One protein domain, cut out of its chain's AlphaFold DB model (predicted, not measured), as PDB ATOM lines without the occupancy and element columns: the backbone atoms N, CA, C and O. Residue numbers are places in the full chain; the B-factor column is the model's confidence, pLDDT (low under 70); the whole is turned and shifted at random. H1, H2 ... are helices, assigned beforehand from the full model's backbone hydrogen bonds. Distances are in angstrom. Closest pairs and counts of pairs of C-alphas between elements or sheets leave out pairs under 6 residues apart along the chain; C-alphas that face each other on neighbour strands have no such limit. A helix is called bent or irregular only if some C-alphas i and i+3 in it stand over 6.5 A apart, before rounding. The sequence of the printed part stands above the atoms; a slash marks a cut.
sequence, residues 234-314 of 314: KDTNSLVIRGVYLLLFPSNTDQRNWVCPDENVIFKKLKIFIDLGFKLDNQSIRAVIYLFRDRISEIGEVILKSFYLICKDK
ATOM      1  N   LYS A 234    -138.368 194.013  56.307       92.88
ATOM      2  CA  LYS A 234    -137.476 194.515  57.356       92.88
ATOM      3  C   LYS A 234    -136.973 193.365  58.228       92.88
ATOM      4  O   LYS A 234    -135.773 193.269  58.466       92.88
ATOM      5  N   ASP A 235    -137.870 192.482  58.650       91.31
ATOM      6  CA  ASP A 235    -137.565 191.415  59.607       91.31
ATOM      7  C   ASP A 235    -136.702 190.304  58.995       91.31
ATOM      8  O   ASP A 235    -135.921 189.659  59.694       91.31
ATOM      9  N   THR A 236    -136.780 190.117  57.675       92.88
ATOM     10  CA  THR A 236    -135.979 189.122  56.940       92.88
ATOM     11  C   THR A 236    -134.840 189.729  56.118       92.88
ATOM     12  O   THR A 236    -134.105 188.986  55.463       92.88
ATOM     13  N   ASN A 237    -134.635 191.054  56.183       94.75
ATOM     14  CA  ASN A 237    -133.801 191.814  55.246       94.75
ATOM     15  C   ASN A 237    -132.408 191.213  55.034       94.75
ATOM     16  O   ASN A 237    -132.053 190.790  53.933       94.75
ATOM     17  N   SER A 238    -131.633 191.104  56.113       93.06
ATOM     18  CA  SER A 238    -130.252 190.628  56.027       93.06
ATOM     19  C   SER A 238    -130.153 189.174  55.568       93.06
ATOM     20  O   SER A 238    -129.167 188.803  54.938       93.06
ATOM     21  N   LEU A 239    -131.152 188.343  55.884       92.56
ATOM     22  CA  LEU A 239    -131.162 186.927  55.512       92.56
ATOM     23  C   LEU A 239    -131.514 186.740  54.037       92.56
ATOM     24  O   LEU A 239    -130.847 185.966  53.357       92.56
ATOM     25  N   VAL A 240    -132.507 187.478  53.535       95.00
ATOM     26  CA  VAL A 240    -132.905 187.438  52.122       95.00
ATOM     27  C   VAL A 240    -131.781 187.974  51.247       95.00
ATOM     28  O   VAL A 240    -131.346 187.266  50.344       95.00
ATOM     29  N   ILE A 241    -131.229 189.156  51.554       95.56
ATOM     30  CA  ILE A 241    -130.108 189.723  50.787       95.56
ATOM     31  C   ILE A 241    -128.921 188.753  50.773       95.56
ATOM     32  O   ILE A 241    -128.393 188.439  49.708       95.56
ATOM     33  N   ARG A 242    -128.546 188.198  51.932       92.62
ATOM     34  CA  ARG A 242    -127.500 187.168  52.023       92.62
ATOM     35  C   ARG A 242    -127.828 185.931  51.177       92.62
ATOM     36  O   ARG A 242    -126.944 185.405  50.508       92.62
ATOM     37  N   GLY A 243    -129.076 185.471  51.197       91.56
ATOM     38  CA  GLY A 243    -129.540 184.323  50.422       91.56
ATOM     39  C   GLY A 243    -129.483 184.549  48.907       91.56
ATOM     40  O   GLY A 243    -129.107 183.633  48.180       91.56
ATOM     41  N   VAL A 244    -129.757 185.769  48.429       93.50
ATOM     42  CA  VAL A 244    -129.583 186.130  47.011       93.50
ATOM     43  C   VAL A 244    -128.125 185.972  46.585       93.50
ATOM     44  O   VAL A 244    -127.854 185.384  45.541       93.50
ATOM     45  N   TYR A 245    -127.177 186.431  47.405       92.25
ATOM     46  CA  TYR A 245    -125.761 186.238  47.099       92.25
ATOM     47  C   TYR A 245    -125.338 184.764  47.162       92.25
ATOM     48  O   TYR A 245    -124.574 184.335  46.307       92.25
ATOM     49  N   LEU A 246    -125.852 183.966  48.106       89.62
ATOM     50  CA  LEU A 246    -125.599 182.514  48.139       89.62
ATOM     51  C   LEU A 246    -126.075 181.800  46.871       89.62
ATOM     52  O   LEU A 246    -125.440 180.846  46.430       89.62
ATOM     53  N   LEU A 247    -127.192 182.249  46.295       87.69
ATOM     54  CA  LEU A 247    -127.704 181.710  45.036       87.69
ATOM     55  C   LEU A 247    -126.775 182.037  43.857       87.69
ATOM     56  O   LEU A 247    -126.598 181.207  42.972       87.69
ATOM     57  N   LEU A 248    -126.199 183.240  43.843       89.19
ATOM     58  CA  LEU A 248    -125.311 183.712  42.776       89.19
ATOM     59  C   LEU A 248    -123.878 183.175  42.908       89.19
ATOM     60  O   LEU A 248    -123.209 182.980  41.897       89.19
ATOM     61  N   PHE A 249    -123.428 182.914  44.134       87.94
ATOM     62  CA  PHE A 249    -122.081 182.460  44.472       87.94
ATOM     63  C   PHE A 249    -122.155 181.175  45.313       87.94
ATOM     64  O   PHE A 249    -122.075 181.231  46.545       87.94
ATOM     65  N   PRO A 250    -122.312 179.999  44.678       80.50
ATOM     66  CA  PRO A 250    -122.383 178.731  45.383       80.50
ATOM     67  C   PRO A 250    -121.061 178.426  46.098       80.50
ATOM     68  O   PRO A 250    -119.975 178.774  45.626       80.50
ATOM     69  N   SER A 251    -121.153 177.744  47.242       72.94
ATOM     70  CA  SER A 251    -119.986 177.363  48.051       72.94
ATOM     71  C   SER A 251    -119.097 176.309  47.386       72.94
ATOM     72  O   SER A 251    -117.936 176.196  47.754       72.94
ATOM     73  N   ASN A 252    -119.634 175.538  46.435       67.06
ATOM     74  CA  ASN A 252    -118.888 174.540  45.679       67.06
ATOM     75  C   ASN A 252    -118.841 174.949  44.200       67.06
ATOM     76  O   ASN A 252    -119.854 174.883  43.503       67.06
ATOM     77  N   THR A 253    -117.672 175.402  43.748       59.91
ATOM     78  CA  THR A 253    -117.415 175.856  42.372       59.91
ATOM     79  C   THR A 253    -117.312 174.706  41.370       59.91
ATOM     80  O   THR A 253    -117.390 174.958  40.173       59.91
ATOM     81  N   ASP A 254    -117.229 173.450  41.831       56.38
ATOM     82  CA  ASP A 254    -117.192 172.255  40.969       56.38
ATOM     83  C   ASP A 254    -118.555 171.907  40.341       56.38
ATOM     84  O   ASP A 254    -118.702 170.901  39.637       56.38
ATOM     85  N   GLN A 255    -119.579 172.740  40.557       57.44
ATOM     86  CA  GLN A 255    -120.766 172.736  39.710       57.44
ATOM     87  C   GLN A 255    -120.317 173.085  38.288       57.44
ATOM     88  O   GLN A 255    -120.093 174.251  37.986       57.44
ATOM     89  N   ARG A 256    -120.186 172.064  37.428       50.97
ATOM     90  CA  ARG A 256    -119.519 172.080  36.106       50.97
ATOM     91  C   ARG A 256    -119.892 173.220  35.135       50.97
ATOM     92  O   ARG A 256    -119.236 173.343  34.111       50.97
ATOM     93  N   ASN A 257    -120.887 174.052  35.453       67.12
ATOM     94  CA  ASN A 257    -121.398 175.143  34.622       67.12
ATOM     95  C   ASN A 257    -121.525 176.496  35.359       67.12
ATOM     96  O   ASN A 257    -122.175 177.401  34.834       67.12
ATOM     97  N   TRP A 258    -120.991 176.659  36.577       80.00
ATOM     98  CA  TRP A 258    -121.072 177.955  37.260       80.00
ATOM     99  C   TRP A 258    -120.074 178.953  36.663       80.00
ATOM    100  O   TRP A 258    -118.870 178.708  36.633       80.00
ATOM    101  N   VAL A 259    -120.588 180.099  36.216       83.31
ATOM    102  CA  VAL A 259    -119.798 181.240  35.744       83.31
ATOM    103  C   VAL A 259    -119.962 182.365  36.753       83.31
ATOM    104  O   VAL A 259    -121.087 182.670  37.155       83.31
ATOM    105  N   CYS A 260    -118.847 182.977  37.156       86.44
ATOM    106  CA  CYS A 260    -118.870 184.107  38.077       86.44
ATOM    107  C   CYS A 260    -119.742 185.236  37.489       86.44
ATOM    108  O   CYS A 260    -119.437 185.711  36.391       86.44
ATOM    109  N   PRO A 261    -120.838 185.638  38.159       91.25
ATOM    110  CA  PRO A 261    -121.709 186.689  37.654       91.25
ATOM    111  C   PRO A 261    -120.997 188.039  37.734       91.25
ATOM    112  O   PRO A 261    -120.295 188.305  38.704       91.25
ATOM    113  N   ASP A 262    -121.220 188.907  36.749       92.56
ATOM    114  CA  ASP A 262    -120.759 190.296  36.810       92.56
ATOM    115  C   ASP A 262    -121.642 191.158  37.738       92.56
ATOM    116  O   ASP A 262    -122.715 190.751  38.206       92.56
ATOM    117  N   GLU A 263    -121.205 192.390  38.003       93.31
ATOM    118  CA  GLU A 263    -121.915 193.330  38.870       93.31
ATOM    119  C   GLU A 263    -123.321 193.692  38.359       93.31
ATOM    120  O   GLU A 263    -124.209 193.984  39.166       93.31
ATOM    121  N   ASN A 264    -123.565 193.616  37.045       92.56
ATOM    122  CA  ASN A 264    -124.854 193.931  36.432       92.56
ATOM    123  C   ASN A 264    -125.865 192.796  36.623       92.56
ATOM    124  O   ASN A 264    -127.047 193.057  36.860       92.56
ATOM    125  N   VAL A 265    -125.425 191.538  36.543       93.69
ATOM    126  CA  VAL A 265    -126.252 190.362  36.853       93.69
ATOM    127  C   VAL A 265    -126.689 190.408  38.314       93.69
ATOM    128  O   VAL A 265    -127.875 190.231  38.611       93.69
ATOM    129  N   ILE A 266    -125.760 190.722  39.223       94.44
ATOM    130  CA  ILE A 266    -126.059 190.883  40.651       94.44
ATOM    131  C   ILE A 266    -127.049 192.032  40.866       94.44
ATOM    132  O   ILE A 266    -128.053 191.848  41.558       94.44
ATOM    133  N   PHE A 267    -126.807 193.192  40.244       93.69
ATOM    134  CA  PHE A 267    -127.693 194.355  40.318       93.69
ATOM    135  C   PHE A 267    -129.117 194.012  39.867       93.69
ATOM    136  O   PHE A 267    -130.063 194.223  40.624       93.69
ATOM    137  N   LYS A 268    -129.280 193.408  38.681       94.00
ATOM    138  CA  LYS A 268    -130.594 193.003  38.153       94.00
ATOM    139  C   LYS A 268    -131.317 192.052  39.101       94.00
ATOM    140  O   LYS A 268    -132.510 192.218  39.341       94.00
ATOM    141  N   LYS A 269    -130.604 191.066  39.661       94.19
ATOM    142  CA  LYS A 269    -131.207 190.098  40.582       94.19
ATOM    143  C   LYS A 269    -131.624 190.748  41.901       94.19
ATOM    144  O   LYS A 269    -132.714 190.460  42.381       94.19
ATOM    145  N   LEU A 270    -130.794 191.621  42.474       94.50
ATOM    146  CA  LEU A 270    -131.111 192.328  43.720       94.50
ATOM    147  C   LEU A 270    -132.207 193.377  43.547       94.50
ATOM    148  O   LEU A 270    -132.992 193.561  44.475       94.50
ATOM    149  N   LYS A 271    -132.305 194.011  42.374       94.44
ATOM    150  CA  LYS A 271    -133.341 195.005  42.071       94.44
ATOM    151  C   LYS A 271    -134.752 194.454  42.290       94.44
ATOM    152  O   LYS A 271    -135.540 195.111  42.952       94.44
ATOM    153  N   ILE A 272    -135.006 193.196  41.913       95.75
ATOM    154  CA  ILE A 272    -136.275 192.493  42.191       95.75
ATOM    155  C   ILE A 272    -136.654 192.572  43.681       95.75
ATOM    156  O   ILE A 272    -137.801 192.837  44.030       95.75
ATOM    157  N   PHE A 273    -135.693 192.357  44.580       96.56
ATOM    158  CA  PHE A 273    -135.940 192.396  46.022       96.56
ATOM    159  C   PHE A 273    -136.041 193.837  46.540       96.56
ATOM    160  O   PHE A 273    -136.857 194.126  47.414       96.56
ATOM    161  N   ILE A 274    -135.244 194.758  46.000       94.94
ATOM    162  CA  ILE A 274    -135.310 196.175  46.375       94.94
ATOM    163  C   ILE A 274    -136.677 196.767  46.022       94.94
ATOM    164  O   ILE A 274    -137.279 197.431  46.866       94.94
ATOM    165  N   ASP A 275    -137.205 196.445  44.842       95.06
ATOM    166  CA  ASP A 275    -138.530 196.873  44.383       95.06
ATOM    167  C   ASP A 275    -139.649 196.313  45.282       95.06
ATOM    168  O   ASP A 275    -140.658 196.972  45.533       95.06
ATOM    169  N   LEU A 276    -139.443 195.126  45.867       96.38
ATOM    170  CA  LEU A 276    -140.332 194.555  46.887       96.38
ATOM    171  C   LEU A 276    -140.186 195.215  48.269       96.38
ATOM    172  O   LEU A 276    -140.999 194.947  49.154       96.38
ATOM    173  N   GLY A 277    -139.205 196.092  48.482       95.69
ATOM    174  CA  GLY A 277    -138.999 196.847  49.722       95.69
ATOM    175  C   GLY A 277    -137.847 196.356  50.604       95.69
ATOM    176  O   GLY A 277    -137.684 196.867  51.717       95.69
ATOM    177  N   PHE A 278    -137.041 195.396  50.140       96.62
ATOM    178  CA  PHE A 278    -135.776 195.047  50.794       96.62
ATOM    179  C   PHE A 278    -134.740 196.160  50.619       96.62
ATOM    180  O   PHE A 278    -134.818 196.985  49.709       96.62
ATOM    181  N   LYS A 279    -133.747 196.213  51.509       94.94
ATOM    182  CA  LYS A 279    -132.742 197.280  51.506       94.94
ATOM    183  C   LYS A 279    -131.343 196.716  51.655       94.94
ATOM    184  O   LYS A 279    -131.051 195.978  52.587       94.94
ATOM    185  N   LEU A 280    -130.437 197.171  50.797       93.69
ATOM    186  CA  LEU A 280    -129.010 197.011  51.035       93.69
ATOM    187  C   LEU A 280    -128.566 198.027  52.102       93.69
ATOM    188  O   LEU A 280    -128.230 199.168  51.787       93.69
ATOM    189  N   ASP A 281    -128.678 197.635  53.370       93.69
ATOM    190  CA  ASP A 281    -128.243 198.406  54.537       93.69
ATOM    191  C   ASP A 281    -126.902 197.893  55.089       93.69
ATOM    192  O   ASP A 281    -126.373 196.865  54.659       93.69
ATOM    193  N   ASN A 282    -126.343 198.604  56.073       93.12
ATOM    194  CA  ASN A 282    -125.049 198.256  56.666       93.12
ATOM    195  C   ASN A 282    -125.034 196.841  57.270       93.12
ATOM    196  O   ASN A 282    -124.013 196.154  57.206       93.12
ATOM    197  N   GLN A 283    -126.155 196.388  57.842       92.69
ATOM    198  CA  GLN A 283    -126.264 195.047  58.415       92.69
ATOM    199  C   GLN A 283    -126.209 193.971  57.324       92.69
ATOM    200  O   GLN A 283    -125.504 192.973  57.478       92.69
ATOM    201  N   SER A 284    -126.903 194.190  56.210       92.94
ATOM    202  CA  SER A 284    -126.947 193.275  55.068       92.94
ATOM    203  C   SER A 284    -125.609 193.236  54.330       92.94
ATOM    204  O   SER A 284    -125.112 192.149  54.041       92.94
ATOM    205  N   ILE A 285    -124.967 194.392  54.117       93.69
ATOM    206  CA  ILE A 285    -123.609 194.487  53.554       93.69
ATOM    207  C   ILE A 285    -122.625 193.688  54.413       93.69
ATOM    208  O   ILE A 285    -121.904 192.829  53.905       93.69
ATOM    209  N   ARG A 286    -122.635 193.911  55.734       93.56
ATOM    210  CA  ARG A 286    -121.783 193.169  56.670       93.56
ATOM    211  C   ARG A 286    -122.054 191.665  56.615       93.56
ATOM    212  O   ARG A 286    -121.104 190.886  56.647       93.56
ATOM    213  N   ALA A 287    -123.319 191.250  56.531       91.88
ATOM    214  CA  ALA A 287    -123.691 189.839  56.446       91.88
ATOM    215  C   ALA A 287    -123.163 189.169  55.166       91.88
ATOM    216  O   ALA A 287    -122.699 188.031  55.231       91.88
ATOM    217  N   VAL A 288    -123.190 189.868  54.026       93.75
ATOM    218  CA  VAL A 288    -122.652 189.376  52.745       93.75
ATOM    219  C   VAL A 288    -121.123 189.298  52.778       93.75
ATOM    220  O   VAL A 288    -120.567 188.260  52.432       93.75
ATOM    221  N   ILE A 289    -120.436 190.343  53.250       92.94
ATOM    222  CA  ILE A 289    -118.965 190.341  53.366       92.94
ATOM    223  C   ILE A 289    -118.500 189.204  54.282       92.94
ATOM    224  O   ILE A 289    -117.585 188.461  53.939       92.94
ATOM    225  N   TYR A 290    -119.154 189.038  55.436       92.00
ATOM    226  CA  TYR A 290    -118.824 187.968  56.373       92.00
ATOM    227  C   TYR A 290    -119.055 186.578  55.770       92.00
ATOM    228  O   TYR A 290    -118.262 185.670  56.009       92.00
ATOM    229  N   LEU A 291    -120.118 186.412  54.977       90.31
ATOM    230  CA  LEU A 291    -120.435 185.148  54.318       90.31
ATOM    231  C   LEU A 291    -119.316 184.687  53.369       90.31
ATOM    232  O   LEU A 291    -119.029 183.495  53.331       90.31
ATOM    233  N   PHE A 292    -118.688 185.605  52.634       90.88
ATOM    234  CA  PHE A 292    -117.623 185.287  51.674       90.88
ATOM    235  C   PHE A 292    -116.230 185.654  52.172       90.88
ATOM    236  O   PHE A 292    -115.323 185.837  51.365       90.88
ATOM    237  N   ARG A 293    -116.031 185.746  53.491       91.00
ATOM    238  CA  ARG A 293    -114.746 186.145  54.085       91.00
ATOM    239  C   ARG A 293    -113.556 185.336  53.558       91.00
ATOM    240  O   ARG A 293    -112.499 185.910  53.332       91.00
ATOM    241  N   ASP A 294    -113.759 184.043  53.310       89.88
ATOM    242  CA  ASP A 294    -112.709 183.122  52.861       89.88
ATOM    243  C   ASP A 294    -112.485 183.177  51.338       89.88
ATOM    244  O   ASP A 294    -111.476 182.690  50.846       89.88
ATOM    245  N   ARG A 295    -113.409 183.795  50.589       88.50
ATOM    246  CA  ARG A 295    -113.373 183.931  49.120       88.50
ATOM    247  C   ARG A 295    -113.311 185.383  48.658       88.50
ATOM    248  O   ARG A 295    -113.488 185.682  47.480       88.50
ATOM    249  N   ILE A 296    -113.077 186.321  49.573       88.62
ATOM    250  CA  ILE A 296    -113.191 187.750  49.275       88.62
ATOM    251  C   ILE A 296    -112.139 188.222  48.264       88.62
ATOM    252  O   ILE A 296    -112.398 189.154  47.511       88.62
ATOM    253  N   SER A 297    -110.991 187.548  48.194       87.69
ATOM    254  CA  SER A 297    -109.967 187.791  47.172       87.69
ATOM    255  C   SER A 297    -110.423 187.420  45.760       87.69
ATOM    256  O   SER A 297    -109.918 187.991  44.803       87.69
ATOM    257  N   GLU A 298    -111.363 186.481  45.620       87.44
ATOM    258  CA  GLU A 298    -111.859 186.004  44.323       87.44
ATOM    259  C   GLU A 298    -113.015 186.862  43.803       87.44
ATOM    260  O   GLU A 298    -113.057 187.219  42.631       87.44
ATOM    261  N   ILE A 299    -113.980 187.169  44.675       90.56
ATOM    262  CA  ILE A 299    -115.276 187.747  44.278       90.56
ATOM    263  C   ILE A 299    -115.557 189.113  44.914       90.56
ATOM    264  O   ILE A 299    -116.578 189.739  44.624       90.56
ATOM    265  N   GLY A 300    -114.666 189.599  45.783       90.50
ATOM    266  CA  GLY A 300    -114.881 190.814  46.567       90.50
ATOM    267  C   GLY A 300    -115.043 192.068  45.716       90.50
ATOM    268  O   GLY A 300    -115.930 192.868  45.996       90.50
ATOM    269  N   GLU A 301    -114.252 192.228  44.651       93.31
ATOM    270  CA  GLU A 301    -114.353 193.402  43.774       93.31
ATOM    271  C   GLU A 301    -115.734 193.494  43.110       93.31
ATOM    272  O   GLU A 301    -116.365 194.550  43.132       93.31
ATOM    273  N   VAL A 302    -116.236 192.373  42.586       93.75
ATOM    274  CA  VAL A 302    -117.546 192.303  41.926       93.75
ATOM    275  C   VAL A 302    -118.679 192.590  42.918       93.75
ATOM    276  O   VAL A 302    -119.596 193.352  42.609       93.75
ATOM    277  N   ILE A 303    -118.596 192.048  44.140       93.06
ATOM    278  CA  ILE A 303    -119.565 192.319  45.214       93.06
ATOM    279  C   ILE A 303    -119.551 193.803  45.619       93.06
ATOM    280  O   ILE A 303    -120.601 194.411  45.814       93.06
ATOM    281  N   LEU A 304    -118.376 194.423  45.745       93.19
ATOM    282  CA  LEU A 304    -118.288 195.840  46.113       93.19
ATOM    283  C   LEU A 304    -118.809 196.752  44.995       93.19
ATOM    284  O   LEU A 304    -119.524 197.719  45.275       93.19
ATOM    285  N   LYS A 305    -118.514 196.429  43.728       93.62
ATOM    286  CA  LYS A 305    -119.076 197.139  42.570       93.62
ATOM    287  C   LYS A 305    -120.597 197.028  42.526       93.62
ATOM    288  O   LYS A 305    -121.262 198.037  42.299       93.62
ATOM    289  N   SER A 306    -121.165 195.853  42.803       93.06
ATOM    290  CA  SER A 306    -122.622 195.693  42.830       93.06
ATOM    291  C   SER A 306    -123.272 196.512  43.953       93.06
ATOM    292  O   SER A 306    -124.307 197.139  43.723       93.06
ATOM    293  N   PHE A 307    -122.651 196.599  45.138       93.00
ATOM    294  CA  PHE A 307    -123.120 197.489  46.207       93.00
ATOM    295  C   PHE A 307    -123.133 198.951  45.758       93.00
ATOM    296  O   PHE A 307    -124.112 199.658  45.997       93.00
ATOM    297  N   TYR A 308    -122.068 199.397  45.088       92.25
ATOM    298  CA  TYR A 308    -121.979 200.757  44.565       92.25
ATOM    299  C   TYR A 308    -123.076 201.052  43.533       92.25
ATOM    300  O   TYR A 308    -123.749 202.076  43.647       92.25
ATOM    301  N   LEU A 309    -123.311 200.144  42.577       91.38
ATOM    302  CA  LEU A 309    -124.374 200.294  41.576       91.38
ATOM    303  C   LEU A 309    -125.756 200.435  42.222       91.38
ATOM    304  O   LEU A 309    -126.518 201.327  41.861       91.38
ATOM    305  N   ILE A 310    -126.053 199.604  43.222       88.81
ATOM    306  CA  ILE A 310    -127.326 199.644  43.954       88.81
ATOM    307  C   ILE A 310    -127.490 200.952  44.731       88.81
ATOM    308  O   ILE A 310    -128.583 201.509  44.786       88.81
ATOM    309  N   CYS A 311    -126.421 201.446  45.356       85.31
ATOM    310  CA  CYS A 311    -126.466 202.706  46.094       85.31
ATOM    311  C   CYS A 311    -126.619 203.924  45.177       85.31
ATOM    312  O   CYS A 311    -127.194 204.914  45.614       85.31
ATOM    313  N   LYS A 312    -126.127 203.854  43.935       84.81
ATOM    314  CA  LYS A 312    -126.251 204.922  42.934       84.81
ATOM    315  C   LYS A 312    -127.645 204.995  42.292       84.81
ATOM    316  O   LYS A 312    -128.020 206.052  41.805       84.81
ATOM    317  N   ASP A 313    -128.383 203.887  42.272       75.69
ATOM    318  CA  ASP A 313    -129.740 203.791  41.706       75.69
ATOM    319  C   ASP A 313    -130.840 204.336  42.648       75.69
ATOM    320  O   ASP A 313    -132.003 204.383  42.257       75.69
ATOM    321  N   LYS A 314    -130.491 204.725  43.886       58.56
ATOM    322  CA  LYS A 314    -131.402 205.342  44.869       58.56
ATOM    323  C   LYS A 314    -131.524 206.848  44.681       58.56
ATOM    324  O   LYS A 314    -132.649 207.352  44.883       58.56
TER     325      LYS A 314
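What this domain is: This is residues 234 to 314 of the 314 residues of an uncharacterized protein of Rhizophagus irregularis (UniProt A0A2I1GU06). What does the model show first? Two pairs of helices lie one over the other: H1 folds back through a long link into H2, H3 folds back into H4, and H3 packs on H1 while H4 packs on H2. At one end of the body, residues 252 to 257 of the link from H1 to H2 stick out. What is the make-up and outline? The printed part has 81 residues with four named helices, H1, H2, H3 and H4 in chain order, and no named strand; the class is all helix. It is compact, with a radius of gyration of the C-alphas of 12.2 A, yet elongated, spanning 34 by 22 by 19 A.

How they stand to each other: How do the first two helices stand? H1, residues 237 to 248, and H2, residues 263 to 275, touch and form a helical hairpin; their closest C-alphas, those of Val 244 and Leu 270, are 7.2 A apart. They run opposite ways at a shallow tilt of 34.8 degrees, only just short of steep. What do the later helices touch? H3, residues 282 to 291, touches H1, the closest C-alphas being those of Ser 238 and Ser 284 at 4.3 A; they run the same way at a tilt of 38 degrees, only just steep. H4, residues 293 to 312, touches H2 with residues 302 to 310 alone, the closest C-alphas being those of Glu 263 and Ser 306 at 4.7 A, the same way at a steep tilt of 59 degrees. H3 and H4, also a helical hairpin, only just touch, with 3 pairs of C-alphas within 8 A, the closest those of Ile 289 and Ile 296 at 7.5 A; they run opposite ways at a shallow tilt of 27 degrees. Which pairs stay apart, and what do the backbones show? H1 and H4 are apart, as are H2 and H3. Every O i to N i+4 pair is within hydrogen-bond range in H1 and H3, against 7 of 9 in H2 and 12 of 16 in H4.

Where its parts are: Where does the first helix begin, and how long are the first three? C-alpha 237 of H1 is at (-133.801, 191.814, 55.246). From first to last C-alpha, H1 measures 17.1 A, H2 17.9 A and H3 14.1 A. What of the longest helix? H4 measures 24.7 A and ends with C-alpha 312 at (-126.251, 204.922, 42.934). It is irregular, with C-alphas 294 and 297 7.9 A apart, and has a kink of 81 degrees near residue 300.

The domain as a whole: How far does it reach? The two C-alphas farthest apart, those of Arg 256 and Lys 314, the chain's last residue, are 36.4 A apart; the printed part has no cut. Which links are long? The link from H1 to H2, with 14 residues, is long; H2 to H3 is short and H3 to H4 tight. Where is confidence low? The mean pLDDT of the printed part is 88.6, and residues 252 to 257, which stand free, and residue 314 are under 70.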